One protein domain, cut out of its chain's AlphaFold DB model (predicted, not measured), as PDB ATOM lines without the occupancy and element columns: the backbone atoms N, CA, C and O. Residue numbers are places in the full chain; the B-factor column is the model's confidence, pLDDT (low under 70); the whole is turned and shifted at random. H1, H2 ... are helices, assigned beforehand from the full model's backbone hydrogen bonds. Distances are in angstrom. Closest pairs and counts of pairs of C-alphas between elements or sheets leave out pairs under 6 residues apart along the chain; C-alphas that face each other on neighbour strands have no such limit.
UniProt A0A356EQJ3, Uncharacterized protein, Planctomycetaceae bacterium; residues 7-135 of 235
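Overview. This is residues 7 to 135 of the 235 residues of an uncharacterized protein of Planctomycetaceae bacterium (UniProt A0A356EQJ3). Three long helices, H4, H5 and H7, are side by side in a small bundle whose centres make a triangle, with H5 between the other two and running against both. A fourth long helix, H2, crosses one end of this bundle, and the small helices H3 and H6 fill the space between it and the bundle. The last residues, 125 to 135, have no named helix and fold back from the far end of H7. The printed part has 129 residues with seven named helices, H1 to H7 in order along the chain, and no named strand; the class is all helix. It is only just compact, close to loose, with a radius of gyration of the C-alphas of 16.5 A, and spans 47 by 33 by 23 A.

Along the chain. H1 is residues 7 to 10, beginning at C-alpha 7 at (96.771, 142.023, 152.045). H2, residues 12 to 31, is 29.0 A from first to last C-alpha. H3 is residues 43 to 52, 14.3 A long. H4, residues 54 to 71, measures 26.1 A and begins at C-alpha 54 at (105.434, 125.926, 140.676). H5, residues 75 to 95, is the longest helix by residues and measures 30.1 A. H6 is residues 97 to 101, 8.0 A long. H7, residues 105 to 124, measures 28.3 A and ends at C-alpha 124 at (120.686, 126.247, 113.484).

Arrangement. H4 and H5 form a helical hairpin: they touch, with the C-alphas of Ser 66 and Ala 78 closest at 4.2 A, and run opposite ways at a shallow tilt of 15 degrees. H5 also touches H7, closest at the C-alphas of Gln 82 and Tyr 118, 5.9 A, opposite ways at a shallow tilt of 29 degrees. H4 and H7 are near each other. H3 and H5 are close but not clearly touching, with the C-alphas of Val 50 and Leu 92 closest at 7.4 A. H3 and H4 stand about perpendicular at 77 degrees. H2 touches H6 with residues 22 to 30 alone, closest at the C-alphas of Gly 26 and Ser 98, 6.1 A. H2 and H3 are near each other, while H2 is apart from H4, H5 and H7. H1 and H2 only just touch, only at the corner, with 3 pairs of C-alphas within 8 A, the closest being Leu 8 and Thr 14 at 6.1 A. In H2, H3, H4, H5 and H7 every O i to N i+4 pair is within hydrogen-bond range; in H6 it is 0 of 1, with 2 of 2 O i to N i+3 pairs within range, and H1 is too short for an O i to N i+4 pair.

Size, cuts and confidence. The two C-alphas farthest apart are those of Thr 7 and Asp 126, 51.0 A. The printed part has no cut. The link from H2 to H3, 11 residues, is long, and the other five links between helices are tight. Mean pLDDT of the printed part is 93.7, with residues 7 to 10 under 70.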
ATOM      1  N   THR A   7      98.112 142.392 151.576       58.47
ATOM      2  CA  THR A   7      96.771 142.023 152.045       58.47
ATOM      3  C   THR A   7      95.896 141.381 150.969       58.47
ATOM      4  O   THR A   7      95.210 140.417 151.294       58.47
ATOM      5  N   LEU A   8      95.949 141.847 149.710       60.78
ATOM      6  CA  LEU A   8      95.195 141.234 148.598       60.78
ATOM      7  C   LEU A   8      95.697 139.812 148.300       60.78
ATOM      8  O   LEU A   8      94.908 138.941 147.970       60.78
ATOM      9  N   MET A   9      97.002 139.579 148.466       64.50
ATOM     10  CA  MET A   9      97.647 138.293 148.165       64.50
ATOM     11  C   MET A   9      97.494 137.247 149.277       64.50
ATOM     12  O   MET A   9      97.704 136.061 149.048       64.50
ATOM     13  N   SER A  10      97.206 137.682 150.509       69.00
ATOM     14  CA  SER A  10      97.120 136.793 151.677       69.00
ATOM     15  C   SER A  10      95.711 136.270 151.953       69.00
ATOM     16  O   SER A  10      95.562 135.268 152.654       69.00
ATOM     17  N   ASP A  11      94.688 136.957 151.441       83.88
ATOM     18  CA  ASP A  11      93.296 136.557 151.598       83.88
ATOM     19  C   ASP A  11      92.820 135.802 150.360       83.88
ATOM     20  O   ASP A  11      92.671 136.372 149.281       83.88
ATOM     21  N   LYS A  12      92.567 134.503 150.533       84.19
ATOM     22  CA  LYS A  12      92.180 133.622 149.435       84.19
ATOM     23  C   LYS A  12      90.886 134.081 148.758       84.19
ATOM     24  O   LYS A  12      90.827 134.065 147.540       84.19
ATOM     25  N   ALA A  13      89.888 134.512 149.532       87.44
ATOM     26  CA  ALA A  13      88.610 134.939 148.964       87.44
ATOM     27  C   ALA A  13      88.795 136.140 148.027       87.44
ATOM     28  O   ALA A  13      88.314 136.128 146.903       87.44
ATOM     29  N   THR A  14      89.580 137.132 148.459       86.75
ATOM     30  CA  THR A  14      89.909 138.287 147.620       86.75
ATOM     31  C   THR A  14      90.719 137.900 146.374       86.75
ATOM     32  O   THR A  14      90.506 138.479 145.314       86.75
ATOM     33  N   SER A  15      91.645 136.940 146.478       86.25
ATOM     34  CA  SER A  15      92.396 136.436 145.314       86.25
ATOM     35  C   SER A  15      91.475 135.763 144.296       86.25
ATOM     36  O   SER A  15      91.556 136.088 143.115       86.25
ATOM     37  N   ASP A  16      90.586 134.882 144.765       89.50
ATOM     38  CA  ASP A  16      89.612 134.172 143.932       89.50
ATOM     39  C   ASP A  16      88.670 135.187 143.230       89.50
ATOM     40  O   ASP A  16      88.477 135.120 142.019       89.50
ATOM     41  N   ASP A  17      88.185 136.215 143.942       91.62
ATOM     42  CA  ASP A  17      87.347 137.277 143.356       91.62
ATOM     43  C   ASP A  17      88.087 138.085 142.266       91.62
ATOM     44  O   ASP A  17      87.498 138.499 141.263       91.62
ATOM     45  N   ILE A  18      89.387 138.354 142.448       91.38
ATOM     46  CA  ILE A  18      90.200 139.051 141.439       91.38
ATOM     47  C   ILE A  18      90.427 138.156 140.217       91.38
ATOM     48  O   ILE A  18      90.424 138.660 139.094       91.38
ATOM     49  N   GLU A  19      90.622 136.853 140.412       90.75
ATOM     50  CA  GLU A  19      90.747 135.876 139.326       90.75
ATOM     51  C   GLU A  19      89.491 135.840 138.456       90.75
ATOM     52  O   GLU A  19      89.601 135.977 137.234       90.75
ATOM     53  N   ASP A  20      88.314 135.781 139.078       92.75
ATOM     54  CA  ASP A  20      87.030 135.827 138.376       92.75
ATOM     55  C   ASP A  20      86.883 137.129 137.567       92.75
ATOM     56  O   ASP A  20      86.523 137.108 136.387       92.75
ATOM     57  N   LEU A  21      87.248 138.276 138.155       94.00
ATOM     58  CA  LEU A  21      87.234 139.568 137.459       94.00
ATOM     59  C   LEU A  21      88.210 139.619 136.275       94.00
ATOM     60  O   LEU A  21      87.902 140.226 135.244       94.00
ATOM     61  N   LEU A  22      89.394 139.016 136.408       94.38
ATOM     62  CA  LEU A  22      90.369 138.928 135.321       94.38
ATOM     63  C   LEU A  22      89.845 138.068 134.175       94.38
ATOM     64  O   LEU A  22      90.053 138.428 133.015       94.38
ATOM     65  N   GLU A  23      89.162 136.967 134.483       93.00
ATOM     66  CA  GLU A  23      88.560 136.105 133.472       93.00
ATOM     67  C   GLU A  23      87.406 136.815 132.751       93.00
ATOM     68  O   GLU A  23      87.358 136.823 131.520       93.00
ATOM     69  N   GLU A  24      86.505 137.469 133.487       94.56
ATOM     70  CA  GLU A  24      85.410 138.241 132.893       94.56
ATOM     71  C   GLU A  24      85.923 139.380 132.009       94.56
ATOM     72  O   GLU A  24      85.446 139.554 130.881       94.56
ATOM     73  N   TYR A  25      86.920 140.134 132.483       94.44
ATOM     74  CA  TYR A  25      87.505 141.206 131.688       94.44
ATOM     75  C   TYR A  25      88.229 140.658 130.456       94.44
ATOM     76  O   TYR A  25      88.069 141.205 129.364       94.44
ATOM     77  N   GLY A  26      88.944 139.542 130.597       92.38
ATOM     78  CA  GLY A  26      89.573 138.864 129.472       92.38
ATOM     79  C   GLY A  26      88.564 138.433 128.404       92.38
ATOM     80  O   GLY A  26      88.746 138.717 127.222       92.38
ATOM     81  N   ARG A  27      87.425 137.852 128.796       91.94
ATOM     82  CA  ARG A  27      86.342 137.515 127.849       91.94
ATOM     83  C   ARG A  27      85.780 138.750 127.136       91.94
ATOM     84  O   ARG A  27      85.449 138.674 125.957       91.94
ATOM     85  N   ALA A  28      85.657 139.881 127.830       93.88
ATOM     86  CA  ALA A  28      85.193 141.126 127.213       93.88
ATOM     87  C   ALA A  28      86.205 141.683 126.196       93.88
ATOM     88  O   ALA A  28      85.806 142.189 125.147       93.88
ATOM     89  N   LEU A  29      87.502 141.576 126.496       92.19
ATOM     90  CA  LEU A  29      88.584 141.959 125.590       92.19
ATOM     91  C   LEU A  29      88.613 141.078 124.335       92.19
ATOM     92  O   LEU A  29      88.712 141.614 123.236       92.19
ATOM     93  N   ASP A  30      88.427 139.765 124.491       87.94
ATOM     94  CA  ASP A  30      88.338 138.801 123.382       87.94
ATOM     95  C   ASP A  30      87.228 139.174 122.387       87.94
ATOM     96  O   ASP A  30      87.450 139.287 121.187       87.94
ATOM     97  N   GLN A  31      86.033 139.486 122.902       90.25
ATOM     98  CA  GLN A  31      84.893 139.921 122.083       90.25
ATOM     99  C   GLN A  31      85.153 141.218 121.309       90.25
ATOM    100  O   GLN A  31      84.471 141.492 120.320       90.25
ATOM    101  N   CYS A  32      86.091 142.034 121.786       90.31
ATOM    102  CA  CYS A  32      86.450 143.309 121.183       90.31
ATOM    103  C   CYS A  32      87.717 143.230 120.321       90.31
ATOM    104  O   CYS A  32      88.107 144.274 119.796       90.31
ATOM    105  N   ASP A  33      88.348 142.055 120.198       87.38
ATOM    106  CA  ASP A  33      89.664 141.875 119.570       87.38
ATOM    107  C   ASP A  33      90.713 142.833 120.174       87.38
ATOM    108  O   ASP A  33      91.316 143.686 119.511       87.38
ATOM    109  N   GLN A  34      90.833 142.787 121.508       91.31
ATOM    110  CA  GLN A  34      91.746 143.626 122.281       91.31
ATOM    111  C   GLN A  34      92.616 142.814 123.242       91.31
ATOM    112  O   GLN A  34      92.222 141.785 123.782       91.31
ATOM    113  N   LEU A  35      93.798 143.358 123.543       93.56
ATOM    114  CA  LEU A  35      94.633 142.917 124.660       93.56
ATOM    115  C   LEU A  35      94.373 143.773 125.898       93.56
ATOM    116  O   LEU A  35      93.926 144.920 125.803       93.56
ATOM    117  N   PHE A  36      94.798 143.271 127.059       95.31
ATOM    118  CA  PHE A  36      94.911 144.105 128.253       95.31
ATOM    119  C   PHE A  36      95.778 145.341 127.951       95.31
ATOM    120  O   PHE A  36      96.756 145.233 127.195       95.31
ATOM    121  N   PRO A  37      95.473 146.515 128.529       93.38
ATOM    122  CA  PRO A  37      96.250 147.723 128.279       93.38
ATOM    123  C   PRO A  37      97.694 147.580 128.805       93.38
ATOM    124  O   PRO A  37      97.908 146.927 129.826       93.38
ATOM    125  N   PRO A  38      98.709 148.211 128.179       89.62
ATOM    126  CA  PRO A  38     100.109 148.067 128.604       89.62
ATOM    127  C   PRO A  38     100.383 148.469 130.062       89.62
ATOM    128  O   PRO A  38     101.304 147.952 130.687       89.62
ATOM    129  N   ASN A  39      99.584 149.387 130.609       89.75
ATOM    130  CA  ASN A  39      99.631 149.861 131.992       89.75
ATOM    131  C   ASN A  39      98.528 149.232 132.863       89.75
ATOM    132  O   ASN A  39      97.985 149.895 133.750       89.75
ATOM    133  N   PHE A  40      98.163 147.979 132.586       93.81
ATOM    134  CA  PHE A  40      97.113 147.274 133.307       93.81
ATOM    135  C   PHE A  40      97.364 147.254 134.823       93.81
ATOM    136  O   PHE A  40      98.391 146.771 135.297       93.81
ATOM    137  N   ALA A  41      96.400 147.771 135.589       91.81
ATOM    138  CA  ALA A  41      96.562 148.022 137.020       91.81
ATOM    139  C   ALA A  41      96.806 146.748 137.847       91.81
ATOM    140  O   ALA A  41      97.501 146.807 138.858       91.81
ATOM    141  N   LEU A  42      96.273 145.599 137.414       93.44
ATOM    142  CA  LEU A  42      96.450 144.316 138.102       93.44
ATOM    143  C   LEU A  42      97.602 143.477 137.528       93.44
ATOM    144  O   LEU A  42      97.787 142.335 137.942       93.44
ATOM    145  N   ALA A  43      98.439 144.027 136.638       93.81
ATOM    146  CA  ALA A  43      99.636 143.331 136.161       93.81
ATOM    147  C   ALA A  43     100.571 142.848 137.300       93.81
ATOM    148  O   ALA A  43     101.114 141.748 137.170       93.81
ATOM    149  N   PRO A  44     100.746 143.574 138.430       92.31
ATOM    150  CA  PRO A  44     101.500 143.069 139.583       92.31
ATOM    151  C   PRO A  44     100.843 141.870 140.283       92.31
ATOM    152  O   PRO A  44     101.553 141.015 140.810       92.31
ATOM    153  N   PHE A  45      99.507 141.791 140.281       92.00
ATOM    154  CA  PHE A  45      98.773 140.637 140.807       92.00
ATOM    155  C   PHE A  45      99.018 139.397 139.946       92.00
ATOM    156  O   PHE A  45      99.476 138.377 140.454       92.00
ATOM    157  N   VAL A  46      98.865 139.536 138.628       94.25
ATOM    158  CA  VAL A  46      99.204 138.478 137.665       94.25
ATOM    159  C   VAL A  46     100.667 138.054 137.807       94.25
ATOM    160  O   VAL A  46     100.984 136.866 137.792       94.25
ATOM    161  N   GLN A  47     101.581 139.014 137.992       94.88
ATOM    162  CA  GLN A  47     102.994 138.706 138.205       94.88
ATOM    163  C   GLN A  47     103.203 137.834 139.439       94.88
ATOM    164  O   GLN A  47     103.965 136.877 139.377       94.88
ATOM    165  N   TYR A  48     102.545 138.153 140.550       91.81
ATOM    166  CA  TYR A  48     102.622 137.341 141.756       91.81
ATOM    167  C   TYR A  48     102.087 135.927 141.524       91.81
ATOM    168  O   TYR A  48     102.791 134.978 141.859       91.81
ATOM    169  N   GLN A  49     100.914 135.780 140.900       92.38
ATOM    170  CA  GLN A  49     100.345 134.465 140.588       92.38
ATOM    171  C   GLN A  49     101.317 133.620 139.768       92.38
ATOM    172  O   GLN A  49     101.540 132.449 140.064       92.38
ATOM    173  N   VAL A  50     101.948 134.225 138.761       95.94
ATOM    174  CA  VAL A  50     102.959 133.547 137.952       95.94
ATOM    175  C   VAL A  50     104.180 133.180 138.784       95.94
ATOM    176  O   VAL A  50     104.646 132.049 138.704       95.94
ATOM    177  N   GLU A  51     104.714 134.105 139.574       94.69
ATOM    178  CA  GLU A  51     105.936 133.888 140.350       94.69
ATOM    179  C   GLU A  51     105.770 132.868 141.487       94.69
ATOM    180  O   GLU A  51     106.721 132.139 141.774       94.69
ATOM    181  N   ASP A  52     104.579 132.766 142.082       91.38
ATOM    182  CA  ASP A  52     104.240 131.769 143.108       91.38
ATOM    183  C   ASP A  52     103.890 130.391 142.508       91.38
ATOM    184  O   ASP A  52     103.962 129.356 143.175       91.38
ATOM    185  N   ASN A  53     103.575 130.329 141.210       94.50
ATOM    186  CA  ASN A  53     103.217 129.080 140.549       94.50
ATOM    187  C   ASN A  53     104.432 128.149 140.374       94.50
ATOM    188  O   ASN A  53     105.441 128.492 139.753       94.50
ATOM    189  N   PHE A  54     104.334 126.892 140.820       96.44
ATOM    190  CA  PHE A  54     105.434 125.926 140.676       96.44
ATOM    191  C   PHE A  54     105.850 125.685 139.208       96.44
ATOM    192  O   PHE A  54     107.005 125.336 138.943       96.44
ATOM    193  N   LYS A  55     104.938 125.868 138.240       97.88
ATOM    194  CA  LYS A  55     105.224 125.757 136.801       97.88
ATOM    195  C   LYS A  55     106.220 126.829 136.354       97.88
ATOM    196  O   LYS A  55     107.117 126.534 135.568       97.88
ATOM    197  N   ARG A  56     106.172 128.029 136.942       97.50
ATOM    198  CA  ARG A  56     107.180 129.081 136.737       97.50
ATOM    199  C   ARG A  56     108.558 128.667 137.239       97.50
ATOM    200  O   ARG A  56     109.564 128.918 136.573       97.50
ATOM    201  N   ALA A  57     108.628 127.974 138.373       97.38
ATOM    202  CA  ALA A  57     109.889 127.410 138.850       97.38
ATOM    203  C   ALA A  57     110.443 126.354 137.873       97.38
ATOM    204  O   ALA A  57     111.652 126.300 137.638       97.38
ATOM    205  N   ARG A  58     109.569 125.547 137.252       98.38
ATOM    206  CA  ARG A  58     109.960 124.574 136.219       98.38
ATOM    207  C   ARG A  58     110.474 125.231 134.940       98.38
ATOM    208  O   ARG A  58     111.535 124.819 134.475       98.38
ATOM    209  N   VAL A  59     109.808 126.287 134.455       98.25
ATOM    210  CA  VAL A  59     110.299 127.131 133.347       98.25
ATOM    211  C   VAL A  59     111.747 127.549 133.606       98.25
ATOM    212  O   VAL A  59     112.616 127.300 132.777       98.25
ATOM    213  N   ARG A  60     112.040 128.112 134.785       97.94
ATOM    214  CA  ARG A  60     113.394 128.578 135.137       97.94
ATOM    215  C   ARG A  60     114.428 127.456 135.156       97.94
ATOM    216  O   ARG A  60     115.535 127.632 134.655       97.94
ATOM    217  N   ILE A  61     114.077 126.309 135.738       98.25
ATOM    218  CA  ILE A  61     114.979 125.156 135.830       98.25
ATOM    219  C   ILE A  61     115.352 124.648 134.436       98.25
ATOM    220  O   ILE A  61     116.534 124.446 134.162       98.25
ATOM    221  N   ASP A  62     114.369 124.417 133.567       98.56
ATOM    222  CA  ASP A  62     114.640 123.847 132.247       98.56
ATOM    223  C   ASP A  62     115.226 124.893 131.280       98.56
ATOM    224  O   ASP A  62     116.069 124.541 130.455       98.56
ATOM    225  N   LEU A  63     114.918 126.184 131.458       97.81
ATOM    226  CA  LEU A  63     115.591 127.268 130.737       97.81
ATOM    227  C   LEU A  63     117.088 127.312 131.065       97.81
ATOM    228  O   LEU A  63     117.908 127.351 130.151       97.81
ATOM    229  N   ASN A  64     117.463 127.227 132.346       98.25
ATOM    230  CA  ASN A  64     118.872 127.192 132.744       98.25
ATOM    231  C   ASN A  64     119.609 125.993 132.130       98.25
ATOM    232  O   ASN A  64     120.699 126.161 131.590       98.25
ATOM    233  N   LYS A  65     118.996 124.802 132.125       98.50
ATOM    234  CA  LYS A  65     119.589 123.617 131.478       98.50
ATOM    235  C   LYS A  65     119.741 123.783 129.969       98.50
ATOM    236  O   LYS A  65     120.717 123.302 129.401       98.50
ATOM    237  N   SER A  66     118.788 124.446 129.311       98.31
ATOM    238  CA  SER A  66     118.911 124.766 127.887       98.31
ATOM    239  C   SER A  66     120.110 125.679 127.626       98.31
ATOM    240  O   SER A  66     120.904 125.400 126.730       98.31
ATOM    241  N   LEU A  67     120.283 126.721 128.446       97.50
ATOM    242  CA  LEU A  67     121.412 127.649 128.338       97.50
ATOM    243  C   LEU A  67     122.757 126.954 128.599       97.50
ATOM    244  O   LEU A  67     123.724 127.215 127.888       97.50
ATOM    245  N   GLU A  68     122.822 126.046 129.576       98.06
ATOM    246  CA  GLU A  68     124.010 125.221 129.838       98.06
ATOM    247  C   GLU A  68     124.360 124.324 128.641       98.06
ATOM    248  O   GLU A  68     125.522 124.252 128.240       98.06
ATOM    249  N   ALA A  69     123.360 123.673 128.034       98.19
ATOM    250  CA  ALA A  69     123.556 122.839 126.850       98.19
ATOM    251  C   ALA A  69     124.012 123.659 125.631       98.19
ATOM    252  O   ALA A  69     124.931 123.251 124.920       98.19
ATOM    253  N   GLU A  70     123.433 124.845 125.418       96.50
ATOM    254  CA  GLU A  70     123.852 125.752 124.347       96.50
ATOM    255  C   GLU A  70     125.290 126.242 124.553       96.50
ATOM    256  O   GLU A  70     126.079 126.239 123.609       96.50
ATOM    257  N   ALA A  71     125.666 126.596 125.786       97.12
ATOM    258  CA  ALA A  71     127.036 126.985 126.122       97.12
ATOM    259  C   ALA A  71     128.048 125.848 125.886       97.12
ATOM    260  O   ALA A  71     129.208 126.110 125.567       97.12
ATOM    261  N   ALA A  72     127.609 124.590 125.993       97.75
ATOM    262  CA  ALA A  72     128.396 123.410 125.647       97.75
ATOM    263  C   ALA A  72     128.405 123.086 124.135       97.75
ATOM    264  O   ALA A  72     129.086 122.150 123.719       97.75
ATOM    265  N   GLY A  73     127.667 123.837 123.311       97.25
ATOM    266  CA  GLY A  73     127.516 123.597 121.873       97.25
ATOM    267  C   GLY A  73     126.550 122.460 121.517       97.25
ATOM    268  O   GLY A  73     126.427 122.113 120.342       97.25
ATOM    269  N   ASP A  74     125.845 121.886 122.496       98.06
ATOM    270  CA  ASP A  74     124.861 120.824 122.279       98.06
ATOM    271  C   ASP A  74     123.476 121.423 121.999       98.06
ATOM    272  O   ASP A  74     122.583 121.478 122.852       98.06
ATOM    273  N   LEU A  75     123.302 121.884 120.760       97.94
ATOM    274  CA  LEU A  75     122.051 122.488 120.302       97.94
ATOM    275  C   LEU A  75     120.863 121.515 120.347       97.94
ATOM    276  O   LEU A  75     119.734 121.947 120.563       97.94
ATOM    277  N   ALA A  76     121.093 120.208 120.176       97.81
ATOM    278  CA  ALA A  76     120.019 119.217 120.202       97.81
ATOM    279  C   ALA A  76     119.450 119.062 121.619       97.81
ATOM    280  O   ALA A  76     118.233 119.070 121.809       97.81
ATOM    281  N   THR A  77     120.320 118.989 122.627       98.19
ATOM    282  CA  THR A  77     119.899 118.988 124.032       98.19
ATOM    283  C   THR A  77     119.292 120.331 124.441       98.19
ATOM    284  O   THR A  77     118.281 120.344 125.149       98.19
ATOM    285  N   ALA A  78     119.835 121.455 123.959       98.44
ATOM    286  CA  ALA A  78     119.263 122.780 124.206       98.44
ATOM    287  C   ALA A  78     117.820 122.892 123.686       98.44
ATOM    288  O   ALA A  78     116.954 123.365 124.429       98.44
ATOM    289  N   ALA A  79     117.553 122.396 122.471       97.88
ATOM    290  CA  ALA A  79     116.218 122.349 121.871       97.88
ATOM    291  C   ALA A  79     115.247 121.474 122.681       97.88
ATOM    292  O   ALA A  79     114.128 121.898 122.956       97.88
ATOM    293  N   ASN A  80     115.686 120.299 123.151       97.81
ATOM    294  CA  ASN A  80     114.852 119.421 123.984       97.81
ATOM    295  C   ASN A  80     114.440 120.082 125.313       97.81
ATOM    296  O   ASN A  80     113.340 119.856 125.815       97.81
ATOM    297  N   PHE A  81     115.324 120.877 125.928       98.56
ATOM    298  CA  PHE A  81     114.970 121.632 127.133       98.56
ATOM    299  C   PHE A  81     114.093 122.848 126.825       98.56
ATOM    300  O   PHE A  81     113.191 123.137 127.605       98.56
ATOM    301  N   GLN A  82     114.302 123.525 125.694       98.25
ATOM    302  CA  GLN A  82     113.412 124.597 125.236       98.25
ATOM    303  C   GLN A  82     111.993 124.085 124.994       98.25
ATOM    304  O   GLN A  82     111.047 124.726 125.432       98.25
ATOM    305  N   GLU A  83     111.828 122.914 124.382       97.38
ATOM    306  CA  GLU A  83     110.508 122.308 124.187       97.38
ATOM    307  C   GLU A  83     109.786 122.091 125.528       97.38
ATOM    308  O   GLU A  83     108.642 122.509 125.684       97.38
ATOM    309  N   LYS A  84     110.487 121.590 126.555       98.12
ATOM    310  CA  LYS A  84     109.944 121.493 127.926       98.12
ATOM    311  C   LYS A  84     109.594 122.852 128.526       98.12
ATOM    312  O   LYS A  84     108.600 122.975 129.233       98.12
ATOM    313  N   VAL A  85     110.395 123.886 128.266       98.56
ATOM    314  CA  VAL A  85     110.070 125.257 128.688       98.56
ATOM    315  C   VAL A  85     108.754 125.715 128.053       98.56
ATOM    316  O   VAL A  85     107.911 126.263 128.760       98.56
ATOM    317  N   LEU A  86     108.538 125.438 126.763       98.25
ATOM    318  CA  LEU A  86     107.279 125.745 126.077       98.25
ATOM    319  C   LEU A  86     106.097 124.950 126.655       98.25
ATOM    320  O   LEU A  86     105.013 125.510 126.812       98.25
ATOM    321  N   GLU A  87     106.293 123.681 127.027       98.25
ATOM    322  CA  GLU A  87     105.278 122.884 127.735       98.25
ATOM    323  C   GLU A  87     104.903 123.514 129.081       98.25
ATOM    324  O   GLU A  87     103.719 123.656 129.395       98.25
ATOM    325  N   TRP A  88     105.890 123.938 129.876       98.44
ATOM    326  CA  TRP A  88     105.625 124.588 131.158       98.44
ATOM    327  C   TRP A  88     104.945 125.942 131.000       98.44
ATOM    328  O   TRP A  88     104.043 126.243 131.779       98.44
ATOM    329  N   TRP A  89     105.321 126.727 129.986       98.50
ATOM    330  CA  TRP A  89     104.610 127.958 129.654       98.50
ATOM    331  C   TRP A  89     103.162 127.688 129.276       98.50
ATOM    332  O   TRP A  89     102.276 128.330 129.827       98.50
ATOM    333  N   LYS A  90     102.902 126.693 128.423       98.19
ATOM    334  CA  LYS A  90     101.540 126.300 128.042       98.19
ATOM    335  C   LYS A  90     100.697 125.948 129.267       98.19
ATOM    336  O   LYS A  90      99.565 126.399 129.399       98.19
ATOM    337  N   LEU A  91     101.255 125.147 130.171       98.25
ATOM    338  CA  LEU A  91     100.575 124.745 131.399       98.25
ATOM    339  C   LEU A  91     100.377 125.914 132.375       98.25
ATOM    340  O   LEU A  91      99.404 125.918 133.117       98.25
ATOM    341  N   LEU A  92     101.300 126.875 132.411       98.06
ATOM    342  CA  LEU A  92     101.191 128.063 133.256       98.06
ATOM    343  C   LEU A  92     100.156 129.051 132.711       98.06
ATOM    344  O   LEU A  92      99.400 129.619 133.486       98.06
ATOM    345  N   ILE A  93     100.087 129.217 131.392       97.44
ATOM    346  CA  ILE A  93      99.039 129.998 130.729       97.44
ATOM    347  C   ILE A  93      97.663 129.392 131.034       97.44
ATOM    348  O   ILE A  93      96.741 130.126 131.357       97.44
ATOM    349  N   ALA A  94      97.535 128.061 131.037       96.25
ATOM    350  CA  ALA A  94      96.285 127.402 131.420       96.25
ATOM    351  C   ALA A  94      95.881 127.644 132.892       96.25
ATOM    352  O   ALA A  94      94.691 127.652 133.194       96.25
ATOM    353  N   ASP A  95      96.846 127.842 133.798       95.56
ATOM    354  CA  ASP A  95      96.582 128.217 135.196       95.56
ATOM    355  C   ASP A  95      96.293 129.715 135.368       95.56
ATOM    356  O   ASP A  95      95.636 130.103 136.327       95.56
ATOM    357  N   VAL A  96      96.817 130.560 134.476       95.69
ATOM    358  CA  VAL A  96      96.668 132.021 134.516       95.69
ATOM    359  C   VAL A  96      96.197 132.513 133.137       95.69
ATOM    360  O   VAL A  96      96.979 133.130 132.404       95.69
ATOM    361  N   PRO A  97      94.927 132.256 132.753       94.12
ATOM    362  CA  PRO A  97      94.450 132.455 131.378       94.12
ATOM    363  C   PRO A  97      94.570 133.894 130.873       94.12
ATOM    364  O   PRO A  97      94.784 134.125 129.687       94.12
ATOM    365  N   SER A  98      94.528 134.881 131.776       95.00
ATOM    366  CA  SER A  98      94.704 136.297 131.418       95.00
ATOM    367  C   SER A  98      96.044 136.594 130.716       95.00
ATOM    368  O   SER A  98      96.161 137.598 130.008       95.00
ATOM    369  N   LEU A  99      97.054 135.721 130.866       96.00
ATOM    370  CA  LEU A  99      98.325 135.835 130.148       96.00
ATOM    371  C   LEU A  99      98.166 135.711 128.629       96.00
ATOM    372  O   LEU A  99      98.953 136.334 127.916       96.00
ATOM    373  N   GLU A 100      97.169 134.970 128.128       93.69
ATOM    374  CA  GLU A 100      96.913 134.850 126.681       93.69
ATOM    375  C   GLU A 100      96.669 136.211 126.031       93.69
ATOM    376  O   GLU A 100      97.115 136.454 124.914       93.69
ATOM    377  N   GLN A 101      96.055 137.133 126.772       94.75
ATOM    378  CA  GLN A 101      95.736 138.495 126.335       94.75
ATOM    379  C   GLN A 101      96.726 139.530 126.885       94.75
ATOM    380  O   GLN A 101      96.449 140.733 126.958       94.75
ATOM    381  N   ALA A 102      97.908 139.052 127.272       95.81
ATOM    382  CA  ALA A 102      99.032 139.846 127.726       95.81
ATOM    383  C   ALA A 102      98.750 140.719 128.961       95.81
ATOM    384  O   ALA A 102      99.286 141.824 129.080       95.81
ATOM    385  N   SER A 103      97.965 140.215 129.922       96.12
ATOM    386  CA  SER A 103      97.705 140.892 131.207       96.12
ATOM    387  C   SER A 103      98.979 141.308 131.962       96.12
ATOM    388  O   SER A 103      98.950 142.245 132.760       96.12
ATOM    389  N   ASN A 104     100.128 140.694 131.661       96.81
ATOM    390  CA  ASN A 104     101.442 141.180 132.065       96.81
ATOM    391  C   ASN A 104     102.440 141.173 130.891       96.81
ATOM    392  O   ASN A 104     102.943 140.120 130.503       96.81
ATOM    393  N   ARG A 105     102.787 142.363 130.376       94.56
ATOM    394  CA  ARG A 105     103.680 142.518 129.212       94.56
ATOM    395  C   ARG A 105     105.077 141.936 129.414       94.56
ATOM    396  O   ARG A 105     105.589 141.302 128.506       94.56
ATOM    397  N   ALA A 106     105.664 142.081 130.600       96.06
ATOM    398  CA  ALA A 106     107.003 141.551 130.853       96.06
ATOM    399  C   ALA A 106     107.039 140.016 130.759       96.06
ATOM    400  O   ALA A 106     107.997 139.449 130.241       96.06
ATOM    401  N   ILE A 107     105.983 139.347 131.230       97.12
ATOM    402  CA  ILE A 107     105.854 137.887 131.144       97.12
ATOM    403  C   ILE A 107     105.544 137.465 129.705       97.12
ATOM    404  O   ILE A 107     106.139 136.510 129.213       97.12
ATOM    405  N   THR A 108     104.671 138.194 129.005       97.00
ATOM    406  CA  THR A 108     104.400 137.976 127.576       97.00
ATOM    407  C   THR A 108     105.677 138.064 126.740       97.00
ATOM    408  O   THR A 108     105.958 137.151 125.963       97.00
ATOM    409  N   ASP A 109     106.482 139.109 126.939       96.50
ATOM    410  CA  ASP A 109     107.754 139.305 126.239       96.50
ATOM    411  C   ASP A 109     108.739 138.170 126.544       96.50
ATOM    412  O   ASP A 109     109.454 137.704 125.656       96.50
ATOM    413  N   GLU A 110     108.754 137.674 127.784       97.56
ATOM    414  CA  GLU A 110     109.568 136.521 128.161       97.56
ATOM    415  C   GLU A 110     109.125 135.245 127.430       97.56
ATOM    416  O   GLU A 110     109.969 134.533 126.880       97.56
ATOM    417  N   ILE A 111     107.818 134.965 127.369       97.94
ATOM    418  CA  ILE A 111     107.279 133.816 126.627       97.94
ATOM    419  C   ILE A 111     107.684 133.922 125.153       97.94
ATOM    420  O   ILE A 111     108.270 132.982 124.610       97.94
ATOM    421  N   LEU A 112     107.458 135.074 124.516       97.19
ATOM    422  CA  LEU A 112     107.826 135.306 123.115       97.19
ATOM    423  C   LEU A 112     109.335 135.157 122.880       97.19
ATOM    424  O   LEU A 112     109.746 134.537 121.897       97.19
ATOM    425  N   ALA A 113     110.174 135.625 123.807       96.75
ATOM    426  CA  ALA A 113     111.617 135.421 123.736       96.75
ATOM    427  C   ALA A 113     111.998 133.930 123.799       96.75
ATOM    428  O   ALA A 113     112.894 133.502 123.068       96.75
ATOM    429  N   THR A 114     111.308 133.114 124.610       96.94
ATOM    430  CA  THR A 114     111.545 131.658 124.624       96.94
ATOM    431  C   THR A 114     111.145 130.985 123.311       96.94
ATOM    432  O   THR A 114     111.881 130.124 122.825       96.94
ATOM    433  N   VAL A 115     110.045 131.422 122.686       97.19
ATOM    434  CA  VAL A 115     109.623 130.948 121.359       97.19
ATOM    435  C   VAL A 115     110.659 131.305 120.295       97.19
ATOM    436  O   VAL A 115     111.100 130.430 119.549       97.19
ATOM    437  N   ALA A 116     111.095 132.565 120.252       95.75
ATOM    438  CA  ALA A 116     112.096 133.028 119.296       95.75
ATOM    439  C   ALA A 116     113.426 132.276 119.456       95.75
ATOM    440  O   ALA A 116     114.038 131.854 118.472       95.75
ATOM    441  N   LYS A 117     113.850 132.033 120.702       95.94
ATOM    442  CA  LYS A 117     115.064 131.268 121.006       95.94
ATOM    443  C   LYS A 117     114.972 129.811 120.543       95.94
ATOM    444  O   LYS A 117     115.947 129.276 120.008       95.94
ATOM    445  N   TYR A 118     113.814 129.182 120.728       97.06
ATOM    446  CA  TYR A 118     113.561 127.827 120.244       97.06
ATOM    447  C   TYR A 118     113.606 127.752 118.717       97.06
ATOM    448  O   TYR A 118     114.335 126.931 118.161       97.06
ATOM    449  N   ALA A 119     112.908 128.664 118.036       95.31
ATOM    450  CA  ALA A 119     112.922 128.759 116.580       95.31
ATOM    451  C   ALA A 119     114.344 128.959 116.022       95.31
ATOM    452  O   ALA A 119     114.747 128.266 115.089       95.31
ATOM    453  N   ASP A 120     115.138 129.846 116.632       95.31
ATOM    454  CA  ASP A 120     116.540 130.061 116.263       95.31
ATOM    455  C   ASP A 120     117.393 128.794 116.430       95.31
ATOM    456  O   ASP A 120     118.209 128.463 115.567       95.31
ATOM    457  N   THR A 121     117.184 128.053 117.520       97.12
ATOM    458  CA  THR A 121     117.903 126.799 117.787       97.12
ATOM    459  C   THR A 121     117.548 125.728 116.756       97.12
ATOM    460  O   THR A 121     118.445 125.076 116.221       97.12
ATOM    461  N   LEU A 122     116.264 125.577 116.415       96.06
ATOM    462  CA  LEU A 122     115.822 124.652 115.368       96.06
ATOM    463  C   LEU A 122     116.395 125.017 113.998       96.06
ATOM    464  O   LEU A 122     116.910 124.145 113.303       96.06
ATOM    465  N   ARG A 123     116.402 126.305 113.649       94.00
ATOM    466  CA  ARG A 123     117.009 126.800 112.409       94.00
ATOM    467  C   ARG A 123     118.499 126.460 112.327       94.00
ATOM    468  O   ARG A 123     118.958 125.982 111.298       94.00
ATOM    469  N   LYS A 124     119.261 126.644 113.414       96.12
ATOM    470  CA  LYS A 124     120.686 126.247 113.484       96.12
ATOM    471  C   LYS A 124     120.900 124.736 113.348       96.12
ATOM    472  O   LYS A 124     121.970 124.312 112.923       96.12
ATOM    473  N   LEU A 125     119.904 123.941 113.731       96.50
ATOM    474  CA  LEU A 125     119.888 122.486 113.579       96.50
ATOM    475  C   LEU A 125     119.373 122.020 112.209       96.50
ATOM    476  O   LEU A 125     119.286 120.810 112.007       96.50
ATOM    477  N   ASP A 126     119.009 122.944 111.314       94.88
ATOM    478  CA  ASP A 126     118.332 122.654 110.044       94.88
ATOM    479  C   ASP A 126     117.045 121.828 110.240       94.88
ATOM    480  O   ASP A 126     116.761 120.849 109.550       94.88
ATOM    481  N   ARG A 127     116.271 122.185 111.274       93.25
ATOM    482  CA  ARG A 127     114.988 121.556 111.608       93.25
ATOM    483  C   ARG A 127     113.850 122.559 111.446       93.25
ATOM    484  O   ARG A 127     113.965 123.685 111.930       93.25
ATOM    485  N   PRO A 128     112.721 122.163 110.836       91.06
ATOM    486  CA  PRO A 128     111.550 123.023 110.775       91.06
ATOM    487  C   PRO A 128     110.876 123.120 112.148       91.06
ATOM    488  O   PRO A 128     110.913 122.180 112.946       91.06
ATOM    489  N   ILE A 129     110.193 124.239 112.398       91.06
ATOM    490  CA  ILE A 129     109.260 124.348 113.524       91.06
ATOM    491  C   ILE A 129     108.103 123.357 113.286       91.06
ATOM    492  O   ILE A 129     107.557 123.331 112.174       91.06
ATOM    493  N   PRO A 130     107.728 122.533 114.285       88.69
ATOM    494  CA  PRO A 130     106.625 121.584 114.150       88.69
ATOM    495  C   PRO A 130     105.296 122.285 113.849       88.69
ATOM    496  O   PRO A 130     104.984 123.299 114.466       88.69
ATOM    497  N   GLY A 131     104.479 121.719 112.953       82.12
ATOM    498  CA  GLY A 131     103.150 122.271 112.639       82.12
ATOM    499  C   GLY A 131     102.170 122.232 113.821       82.12
ATOM    500  O   GLY A 131     101.269 123.054 113.910       82.12
ATOM    501  N   ASN A 132     102.370 121.325 114.782       86.12
ATOM    502  CA  ASN A 132     101.614 121.245 116.036       86.12
ATOM    503  C   ASN A 132     102.278 122.043 117.178       86.12
ATOM    504  O   ASN A 132     102.344 121.574 118.316       86.12
ATOM    505  N   PHE A 133     102.810 123.225 116.865       91.62
ATOM    506  CA  PHE A 133     103.559 124.061 117.799       91.62
ATOM    507  C   PHE A 133     102.779 124.354 119.099       91.62
ATOM    508  O   PHE A 133     101.629 124.789 119.077       91.62
ATOM    509  N   LEU A 134     103.421 124.130 120.255       92.44
ATOM    510  CA  LEU A 134     102.760 124.092 121.570       92.44
ATOM    511  C   LEU A 134     102.045 125.389 121.967       92.44
ATOM    512  O   LEU A 134     100.979 125.316 122.580       92.44
ATOM    513  N   LEU A 135     102.633 126.541 121.640       95.56
ATOM    514  CA  LEU A 135     102.126 127.873 121.988       95.56
ATOM    515  C   LEU A 135     101.490 128.586 120.788       95.56
ATOM    516  O   LEU A 135     101.459 129.812 120.753       95.56
TER     517      LEU A 135